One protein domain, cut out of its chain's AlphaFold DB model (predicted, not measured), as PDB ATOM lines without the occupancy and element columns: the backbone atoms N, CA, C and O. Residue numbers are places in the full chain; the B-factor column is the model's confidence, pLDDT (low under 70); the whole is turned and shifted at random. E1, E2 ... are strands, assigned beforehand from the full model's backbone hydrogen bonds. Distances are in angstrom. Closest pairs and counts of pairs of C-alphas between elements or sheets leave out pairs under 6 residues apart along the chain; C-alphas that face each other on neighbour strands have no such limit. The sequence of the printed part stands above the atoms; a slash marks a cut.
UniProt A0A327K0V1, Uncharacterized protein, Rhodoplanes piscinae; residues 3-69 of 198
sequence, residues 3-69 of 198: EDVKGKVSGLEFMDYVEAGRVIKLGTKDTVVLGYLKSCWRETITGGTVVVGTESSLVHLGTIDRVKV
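What this domain is: This is residues 3 to 69 of the 198 residues of an uncharacterized protein of Rhodoplanes piscinae (UniProt A0A327K0V1). A strongly twisted antiparallel sheet folds over on itself where its long strands E2 and E3 bend, and residues 7 to 22 cross its open side. The printed part has 67 residues with five named strands, E1 to E5 along the chain, and no named helix: all strand, one branched sheet. It is compact, with a radius of gyration of the C-alphas of 10.5 A and spans of 27 by 21 by 21 A.

How they stand to each other: Start at E1, residues 3 to 6, beside E2, residues 23 to 35; N 6 and O 31 are within hydrogen-bond range, 2.8 A. On the other side of E2 find E3, residues 41 to 52, with N 34 and O 43 at 2.8 A. On E3's other side are E4, residues 57 to 60, with N 51 and O 58 at 2.8 A, and E5, residues 63 to 68, with N 44 and O 65 at 2.9 A. E1 to E4 form a meander of hairpins, each strand the antiparallel neighbour of the one before.

Where its parts are: Find C-alpha 3 at (25.959, 41.280, 20.788), where E1 begins. E2, 15.7 A long, bends by 138 degrees at residue 28; E3, 12.2 A, by 147 degrees at residue 49. E5, 16.9 A, ends at C-alpha 68 (15.310, 33.905, 26.482).

The domain as a whole: The farthest C-alphas, Thr 28 and Lys 38, are 28.3 A apart. The printed part has no cut, E1 to E2 is the long link, and no printed residue is under 70 in pLDDT.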
ATOM      1  N   GLU A   3      26.551  41.674  22.072       95.69
ATOM      2  CA  GLU A   3      25.959  41.280  20.788       95.69
ATOM      3  C   GLU A   3      25.588  42.455  19.884       95.69
ATOM      4  O   GLU A   3      25.360  42.252  18.696       95.69
ATOM      5  N   ASP A   4      25.497  43.671  20.413       95.69
ATOM      6  CA  ASP A   4      25.300  44.884  19.618       95.69
ATOM      7  C   ASP A   4      25.617  46.115  20.473       95.69
ATOM      8  O   ASP A   4      25.465  46.087  21.699       95.69
ATOM      9  N   VAL A   5      26.033  47.200  19.826       95.94
ATOM     10  CA  VAL A   5      26.260  48.505  20.456       95.94
ATOM     11  C   VAL A   5      25.754  49.585  19.511       95.94
ATOM     12  O   VAL A   5      26.194  49.675  18.365       95.94
ATOM     13  N   LYS A   6      24.864  50.447  20.003       95.81
ATOM     14  CA  LYS A   6      24.362  51.616  19.278       95.81
ATOM     15  C   LYS A   6      24.635  52.873  20.090       95.81
ATOM     16  O   LYS A   6      24.341  52.919  21.281       95.81
ATOM     17  N   GLY A   7      25.159  53.899  19.427       93.00
ATOM     18  CA  GLY A   7      25.563  55.142  20.079       93.00
ATOM     19  C   GLY A   7      27.018  55.114  20.549       93.00
ATOM     20  O   GLY A   7      27.847  54.407  19.973       93.00
ATOM     21  N   LYS A   8      27.355  55.927  21.552       89.31
ATOM     22  CA  LYS A   8      28.744  56.139  22.001       89.31
ATOM     23  C   LYS A   8      28.998  55.477  23.353       89.31
ATOM     24  O   LYS A   8      29.235  56.147  24.355       89.31
ATOM     25  N   VAL A   9      29.002  54.148  23.366       91.38
ATOM     26  CA  VAL A   9      29.322  53.374  24.571       91.38
ATOM     27  C   VAL A   9      30.833  53.170  24.667       91.38
ATOM     28  O   VAL A   9      31.449  52.550  23.806       91.38
ATOM     29  N   SER A  10      31.455  53.727  25.706       86.81
ATOM     30  CA  SER A  10      32.915  53.686  25.860       86.81
ATOM     31  C   SER A  10      33.407  52.322  26.343       86.81
ATOM     32  O   SER A  10      32.913  51.794  27.340       86.81
ATOM     33  N   GLY A  11      34.439  51.789  25.683       86.56
ATOM     34  CA  GLY A  11      35.122  50.563  26.109       86.56
ATOM     35  C   GLY A  11      34.279  49.295  25.986       86.56
ATOM     36  O   GLY A  11      34.486  48.371  26.770       86.56
ATOM     37  N   LEU A  12      33.314  49.285  25.061       91.94
ATOM     38  CA  LEU A  12      32.563  48.104  24.657       91.94
ATOM     39  C   LEU A  12      32.420  48.073  23.146       91.94
ATOM     40  O   LEU A  12      31.998  49.047  22.524       91.94
ATOM     41  N   GLU A  13      32.701  46.917  22.575       90.50
ATOM     42  CA  GLU A  13      32.545  46.640  21.164       90.50
ATOM     43  C   GLU A  13      31.801  45.318  20.955       90.50
ATOM     44  O   GLU A  13      31.737  44.455  21.828       90.50
ATOM     45  N   PHE A  14      31.206  45.156  19.772       90.62
ATOM     46  CA  PHE A  14      30.576  43.898  19.371       90.62
ATOM     47  C   PHE A  14      31.529  42.705  19.572       90.62
ATOM     48  O   PHE A  14      32.665  42.746  19.096       90.62
ATOM     49  N   MET A  15      31.019  41.642  20.201       91.19
ATOM     50  CA  MET A  15      31.710  40.411  20.615       91.19
ATOM     51  C   MET A  15      32.681  40.536  21.794       91.19
ATOM     52  O   MET A  15      33.339  39.552  22.137       91.19
ATOM     53  N   ASP A  16      32.735  41.677  22.483       91.50
ATOM     54  CA  ASP A  16      33.510  41.764  23.720       91.50
ATOM     55  C   ASP A  16      32.930  40.857  24.812       91.50
ATOM     56  O   ASP A  16      31.716  40.794  25.055       91.50
ATOM     57  N   TYR A  17      33.818  40.164  25.521       91.12
ATOM     58  CA  TYR A  17      33.467  39.515  26.777       91.12
ATOM     59  C   TYR A  17      33.396  40.565  27.879       91.12
ATOM     60  O   TYR A  17      34.248  41.445  27.979       91.12
ATOM     61  N   VAL A  18      32.354  40.468  28.699       93.12
ATOM     62  CA  VAL A  18      32.100  41.414  29.782       93.12
ATOM     63  C   VAL A  18      31.972  40.615  31.062       93.12
ATOM     64  O   VAL A  18      31.089  39.764  31.165       93.12
ATOM     65  N   GLU A  19      32.881  40.873  31.994       91.25
ATOM     66  CA  GLU A  19      32.924  40.213  33.295       91.25
ATOM     67  C   GLU A  19      31.797  40.703  34.210       91.25
ATOM     68  O   GLU A  19      31.371  41.864  34.146       91.25
ATOM     69  N   ALA A  20      31.348  39.823  35.105       94.25
ATOM     70  CA  ALA A  20      30.420  40.201  36.160       94.25
ATOM     71  C   ALA A  20      31.037  41.289  37.062       94.25
ATOM     72  O   ALA A  20      32.241  41.316  37.310       94.25
ATOM     73  N   GLY A  21      30.208  42.210  37.543       94.88
ATOM     74  CA  GLY A  21      30.622  43.395  38.292       94.88
ATOM     75  C   GLY A  21      31.035  44.580  37.414       94.88
ATOM     76  O   GLY A  21      31.164  45.692  37.929       94.88
ATOM     77  N   ARG A  22      31.198  44.408  36.091       96.12
ATOM     78  CA  ARG A  22      31.458  45.537  35.188       96.12
ATOM     79  C   ARG A  22      30.291  46.522  35.231       96.12
ATOM     80  O   ARG A  22      29.139  46.152  35.018       96.12
ATOM     81  N   VAL A  23      30.622  47.796  35.434       97.25
ATOM     82  CA  VAL A  23      29.673  48.907  35.344       97.25
ATOM     83  C   VAL A  23      29.783  49.564  33.973       97.25
ATOM     84  O   VAL A  23      30.874  49.947  33.547       97.25
ATOM     85  N   ILE A  24      28.653  49.713  33.288       96.88
ATOM     86  CA  ILE A  24      28.542  50.350  31.973       96.88
ATOM     87  C   ILE A  24      27.625  51.559  32.117       96.88
ATOM     88  O   ILE A  24      26.498  51.442  32.596       96.88
ATOM     89  N   LYS A  25      28.106  52.730  31.700       96.88
ATOM     90  CA  LYS A  25      27.302  53.953  31.649       96.88
ATOM     91  C   LYS A  25      26.822  54.160  30.220       96.88
ATOM     92  O   LYS A  25      27.647  54.233  29.311       96.88
ATOM     93  N   LEU A  26      25.512  54.258  30.041       97.56
ATOM     94  CA  LEU A  26      24.875  54.496  28.753       97.56
ATOM     95  C   LEU A  26      24.278  55.905  28.742       97.56
ATOM     96  O   LEU A  26      23.567  56.295  29.674       97.56
ATOM     97  N   GLY A  27      24.536  56.673  27.682       96.62
ATOM     98  CA  GLY A  27      23.758  57.872  27.400       96.62
ATOM     99  C   GLY A  27      22.285  57.517  27.193       96.62
ATOM    100  O   GLY A  27      21.947  56.383  26.872       96.62
ATOM    101  N   THR A  28      21.380  58.483  27.344       95.62
ATOM    102  CA  THR A  28      19.918  58.246  27.347       95.62
ATOM    103  C   THR A  28      19.364  57.563  26.092       95.62
ATOM    104  O   THR A  28      18.263  57.020  26.132       95.62
ATOM    105  N   LYS A  29      20.113  57.592  24.985       96.06
ATOM    106  CA  LYS A  29      19.781  56.946  23.707       96.06
ATOM    107  C   LYS A  29      20.781  55.863  23.297       96.06
ATOM    108  O   LYS A  29      20.610  55.270  22.235       96.06
ATOM    109  N   ASP A  30      21.830  55.651  24.087       97.69
ATOM    110  CA  ASP A  30      22.794  54.595  23.811       97.69
ATOM    111  C   ASP A  30      22.179  53.253  24.201       97.69
ATOM    112  O   ASP A  30      21.532  53.128  25.248       97.69
ATOM    113  N   THR A  31      22.416  52.248  23.367       98.00
ATOM    114  CA  THR A  31      21.906  50.895  23.565       98.00
ATOM    115  C   THR A  31      23.056  49.905  23.523       98.00
ATOM    116  O   THR A  31      23.915  49.967  22.642       98.00
ATOM    117  N   VAL A  32      23.039  48.944  24.439       98.19
ATOM    118  CA  VAL A  32      23.889  47.754  24.383       98.19
ATOM    119  C   VAL A  32      23.006  46.515  24.393       98.19
ATOM    120  O   VAL A  32      22.007  46.462  25.112       98.19
ATOM    121  N   VAL A  33      23.371  45.518  23.593       98.38
ATOM    122  CA  VAL A  33      22.774  44.184  23.671       98.38
ATOM    123  C   VAL A  33      23.787  43.246  24.306       98.38
ATOM    124  O   VAL A  33      24.900  43.103  23.800       98.38
ATOM    125  N   LEU A  34      23.411  42.610  25.413       98.19
ATOM    126  CA  LEU A  34      24.245  41.650  26.129       98.19
ATOM    127  C   LEU A  34      23.639  40.254  26.027       98.19
ATOM    128  O   LEU A  34      22.490  40.031  26.393       98.19
ATOM    129  N   GLY A  35      24.436  39.306  25.554       96.81
ATOM    130  CA  GLY A  35      24.129  37.888  25.605       96.81
ATOM    131  C   GLY A  35      24.849  37.211  26.771       96.81
ATOM    132  O   GLY A  35      26.071  37.336  26.927       96.81
ATOM    133  N   TYR A  36      24.095  36.468  27.573       94.88
ATOM    134  CA  TYR A  36      24.583  35.717  28.720       94.88
ATOM    135  C   TYR A  36      24.723  34.247  28.367       94.88
ATOM    136  O   TYR A  36      23.748  33.513  28.264       94.88
ATOM    137  N   LEU A  37      25.972  33.821  28.228       89.19
ATOM    138  CA  LEU A  37      26.348  32.463  27.858       89.19
ATOM    139  C   LEU A  37      25.784  31.416  28.840       89.19
ATOM    140  O   LEU A  37      25.193  30.429  28.420       89.19
ATOM    141  N   LYS A  38      25.877  31.666  30.152       88.75
ATOM    142  CA  LYS A  38      25.408  30.720  31.179       88.75
ATOM    143  C   LYS A  38      23.883  30.592  31.245       88.75
ATOM    144  O   LYS A  38      23.362  29.512  31.501       88.75
ATOM    145  N   SER A  39      23.167  31.697  31.061       93.62
ATOM    146  CA  SER A  39      21.722  31.766  31.297       93.62
ATOM    147  C   SER A  39      20.897  31.846  30.016       93.62
ATOM    148  O   SER A  39      19.675  31.851  30.103       93.62
ATOM    149  N   CYS A  40      21.508  31.940  28.837       94.94
ATOM    150  CA  CYS A  40      20.838  32.198  27.558       94.94
ATOM    151  C   CYS A  40      19.911  33.428  27.554       94.94
ATOM    152  O   CYS A  40      18.979  33.509  26.749       94.94
ATOM    153  N   TRP A  41      20.123  34.383  28.465       97.44
ATOM    154  CA  TRP A  41      19.433  35.665  28.407       97.44
ATOM    155  C   TRP A  41      20.087  36.554  27.357       97.44
ATOM    156  O   TRP A  41      21.309  36.702  27.325       97.44
ATOM    157  N   ARG A  42      19.260  37.169  26.518       97.88
ATOM    158  CA  ARG A  42      19.646  38.275  25.652       97.88
ATOM    159  C   ARG A  42      18.945  39.524  26.152       97.88
ATOM    160  O   ARG A  42      17.717  39.590  26.158       97.88
ATOM    161  N   GLU A  43      19.730  40.485  26.603       98.50
ATOM    162  CA  GLU A  43      19.249  41.727  27.185       98.50
ATOM    163  C   GLU A  43      19.492  42.870  26.209       98.50
ATOM    164  O   GLU A  43      20.617  43.051  25.753       98.50
ATOM    165  N   THR A  44      18.459  43.652  25.908       98.56
ATOM    166  CA  THR A  44      18.591  44.927  25.195       98.56
ATOM    167  C   THR A  44      18.407  46.045  26.205       98.56
ATOM    168  O   THR A  44      17.336  46.174  26.796       98.56
ATOM    169  N   ILE A  45      19.451  46.841  26.425       98.56
ATOM    170  CA  ILE A  45      19.492  47.833  27.501       98.56
ATOM    171  C   ILE A  45      19.705  49.215  26.900       98.56
ATOM    172  O   ILE A  45      20.654  49.400  26.139       98.56
ATOM    173  N   THR A  46      18.844  50.176  27.241       98.38
ATOM    174  CA  THR A  46      18.930  51.561  26.748       98.38
ATOM    175  C   THR A  46      19.025  52.549  27.904       98.38
ATOM    176  O   THR A  46      18.158  52.579  28.780       98.38
ATOM    177  N   GLY A  47      20.059  53.390  27.873       97.81
ATOM    178  CA  GLY A  47      20.303  54.415  28.886       97.81
ATOM    179  C   GLY A  47      20.629  53.890  30.286       97.81
ATOM    180  O   GLY A  47      20.578  52.695  30.577       97.81
ATOM    181  N   GLY A  48      20.992  54.819  31.167       97.31
ATOM    182  CA  GLY A  48      21.207  54.542  32.584       97.31
ATOM    183  C   GLY A  48      22.561  53.909  32.911       97.31
ATOM    184  O   GLY A  48      23.546  54.031  32.178       97.31
ATOM    185  N   THR A  49      22.623  53.270  34.078       98.12
ATOM    186  CA  THR A  49      23.805  52.555  34.574       98.12
ATOM    187  C   THR A  49      23.505  51.069  34.667       98.12
ATOM    188  O   THR A  49      22.574  50.663  35.360       98.12
ATOM    189  N   VAL A  50      24.317  50.266  33.988       98.06
ATOM    190  CA  VAL A  50      24.207  48.809  33.938       98.06
ATOM    191  C   VAL A  50      25.288  48.202  34.818       98.06
ATOM    192  O   VAL A  50      26.465  48.508  34.641       98.06
ATOM    193  N   VAL A  51      24.903  47.327  35.740       98.19
ATOM    194  CA  VAL A  51      25.815  46.461  36.491       98.19
ATOM    195  C   VAL A  51      25.649  45.050  35.946       98.19
ATOM    196  O   VAL A  51      24.597  44.431  36.111       98.19
ATOM    197  N   VAL A  52      26.672  44.557  35.256       97.81
ATOM    198  CA  VAL A  52      26.656  43.239  34.609       97.81
ATOM    199  C   VAL A  52      26.755  42.152  35.676       97.81
ATOM    200  O   VAL A  52      27.660  42.185  36.505       97.81
ATOM    201  N   GLY A  53      25.831  41.195  35.681       96.38
ATOM    202  CA  GLY A  53      25.886  40.028  36.565       96.38
ATOM    203  C   GLY A  53      26.471  38.800  35.870       96.38
ATOM    204  O   GLY A  53      27.022  38.881  34.777       96.38
ATOM    205  N   THR A  54      26.346  37.629  36.494       92.06
ATOM    206  CA  THR A  54      26.749  36.351  35.874       92.06
ATOM    207  C   THR A  54      25.675  35.777  34.953       92.06
ATOM    208  O   THR A  54      25.982  35.015  34.040       92.06
ATOM    209  N   GLU A  55      24.408  36.109  35.209       93.81
ATOM    210  CA  GLU A  55      23.252  35.542  34.501       93.81
ATOM    211  C   GLU A  55      22.314  36.604  33.918       93.81
ATOM    212  O   GLU A  55      21.561  36.289  33.000       93.81
ATOM    213  N   SER A  56      22.356  37.835  34.423       97.12
ATOM    214  CA  SER A  56      21.581  38.984  33.944       97.12
ATOM    215  C   SER A  56      22.180  40.285  34.486       97.12
ATOM    216  O   SER A  56      22.990  40.252  35.416       97.12
ATOM    217  N   SER A  57      21.797  41.433  33.921       98.19
ATOM    218  CA  SER A  57      22.234  42.749  34.412       98.19
ATOM    219  C   SER A  57      21.247  43.347  35.405       98.19
ATOM    220  O   SER A  57      20.036  43.158  35.284       98.19
ATOM    221  N   LEU A  58      21.740  44.183  36.315       98.31
ATOM    222  CA  LEU A  58      20.935  45.177  37.028       98.31
ATOM    223  C   LEU A  58      21.039  46.520  36.299       98.31
ATOM    224  O   LEU A  58      22.124  46.897  35.859       98.31
ATOM    225  N   VAL A  59      19.927  47.245  36.161       98.31
ATOM    226  CA  VAL A  59      19.880  48.519  35.424       98.31
ATOM    227  C   VAL A  59      19.228  49.597  36.281       98.31
ATOM    228  O   VAL A  59      18.117  49.419  36.775       98.31
ATOM    229  N   HIS A  60      19.915  50.728  36.434       98.19
ATOM    230  CA  HIS A  60      19.434  51.908  37.148       98.19
ATOM    231  C   HIS A  60      19.194  53.063  36.178       98.19
ATOM    232  O   HIS A  60      20.082  53.394  35.392       98.19
ATOM    233  N   LEU A  61      18.029  53.714  36.279       96.56
ATOM    234  CA  LEU A  61      17.659  54.892  35.473       96.56
ATOM    235  C   LEU A  61      17.742  54.654  33.949       96.56
ATOM    236  O   LEU A  61      18.035  55.569  33.183       96.56
ATOM    237  N   GLY A  62      17.503  53.414  33.522       97.44
ATOM    238  CA  GLY A  62      17.465  52.975  32.129       97.44
ATOM    239  C   GLY A  62      16.376  51.926  31.928       97.44
ATOM    240  O   GLY A  62      15.663  51.575  32.871       97.44
ATOM    241  N   THR A  63      16.248  51.416  30.708       98.31
ATOM    242  CA  THR A  63      15.297  50.348  30.380       98.31
ATOM    243  C   THR A  63      16.028  49.074  30.000       98.31
ATOM    244  O   THR A  63      17.116  49.113  29.426       98.31
ATOM    245  N   ILE A  64      15.422  47.936  30.325       98.31
ATOM    246  CA  ILE A  64      15.938  46.616  29.990       98.31
ATOM    247  C   ILE A  64      14.805  45.746  29.464       98.31
ATOM    248  O   ILE A  64      13.803  45.538  30.145       98.31
ATOM    249  N   ASP A  65      14.991  45.234  28.255       98.44
ATOM    250  CA  ASP A  65      14.191  44.152  27.693       98.44
ATOM    251  C   ASP A  65      14.998  42.854  27.761       98.44
ATOM    252  O   ASP A  65      16.190  42.849  27.439       98.44
ATOM    253  N   ARG A  66      14.373  41.760  28.204       97.81
ATOM    254  CA  ARG A  66      15.035  40.457  28.347       97.81
ATOM    255  C   ARG A  66      14.270  39.395  27.592       97.81
ATOM    256  O   ARG A  66      13.099  39.145  27.867       97.81
ATOM    257  N   VAL A  67      14.981  38.682  26.728       97.75
ATOM    258  CA  VAL A  67      14.424  37.560  25.979       97.75
ATOM    259  C   VAL A  67      15.289  36.331  26.191       97.75
ATOM    260  O   VAL A  67      16.519  36.394  26.128       97.75
ATOM    261  N   LYS A  68      14.637  35.197  26.452       96.31
ATOM    262  CA  LYS A  68      15.310  33.905  26.482       96.31
ATOM    263  C   LYS A  68      15.529  33.469  25.040       96.31
ATOM    264  O   LYS A  68      14.569  33.382  24.277       96.31
ATOM    265  N   VAL A  69      16.774  33.216  24.666       95.44
ATOM    266  CA  VAL A  69      17.102  32.737  23.321       95.44
ATOM    267  C   VAL A  69      17.539  31.285  23.374       95.44
ATOM    268  O   VAL A  69      18.019  30.807  24.399       95.44
TER     269      VAL A  69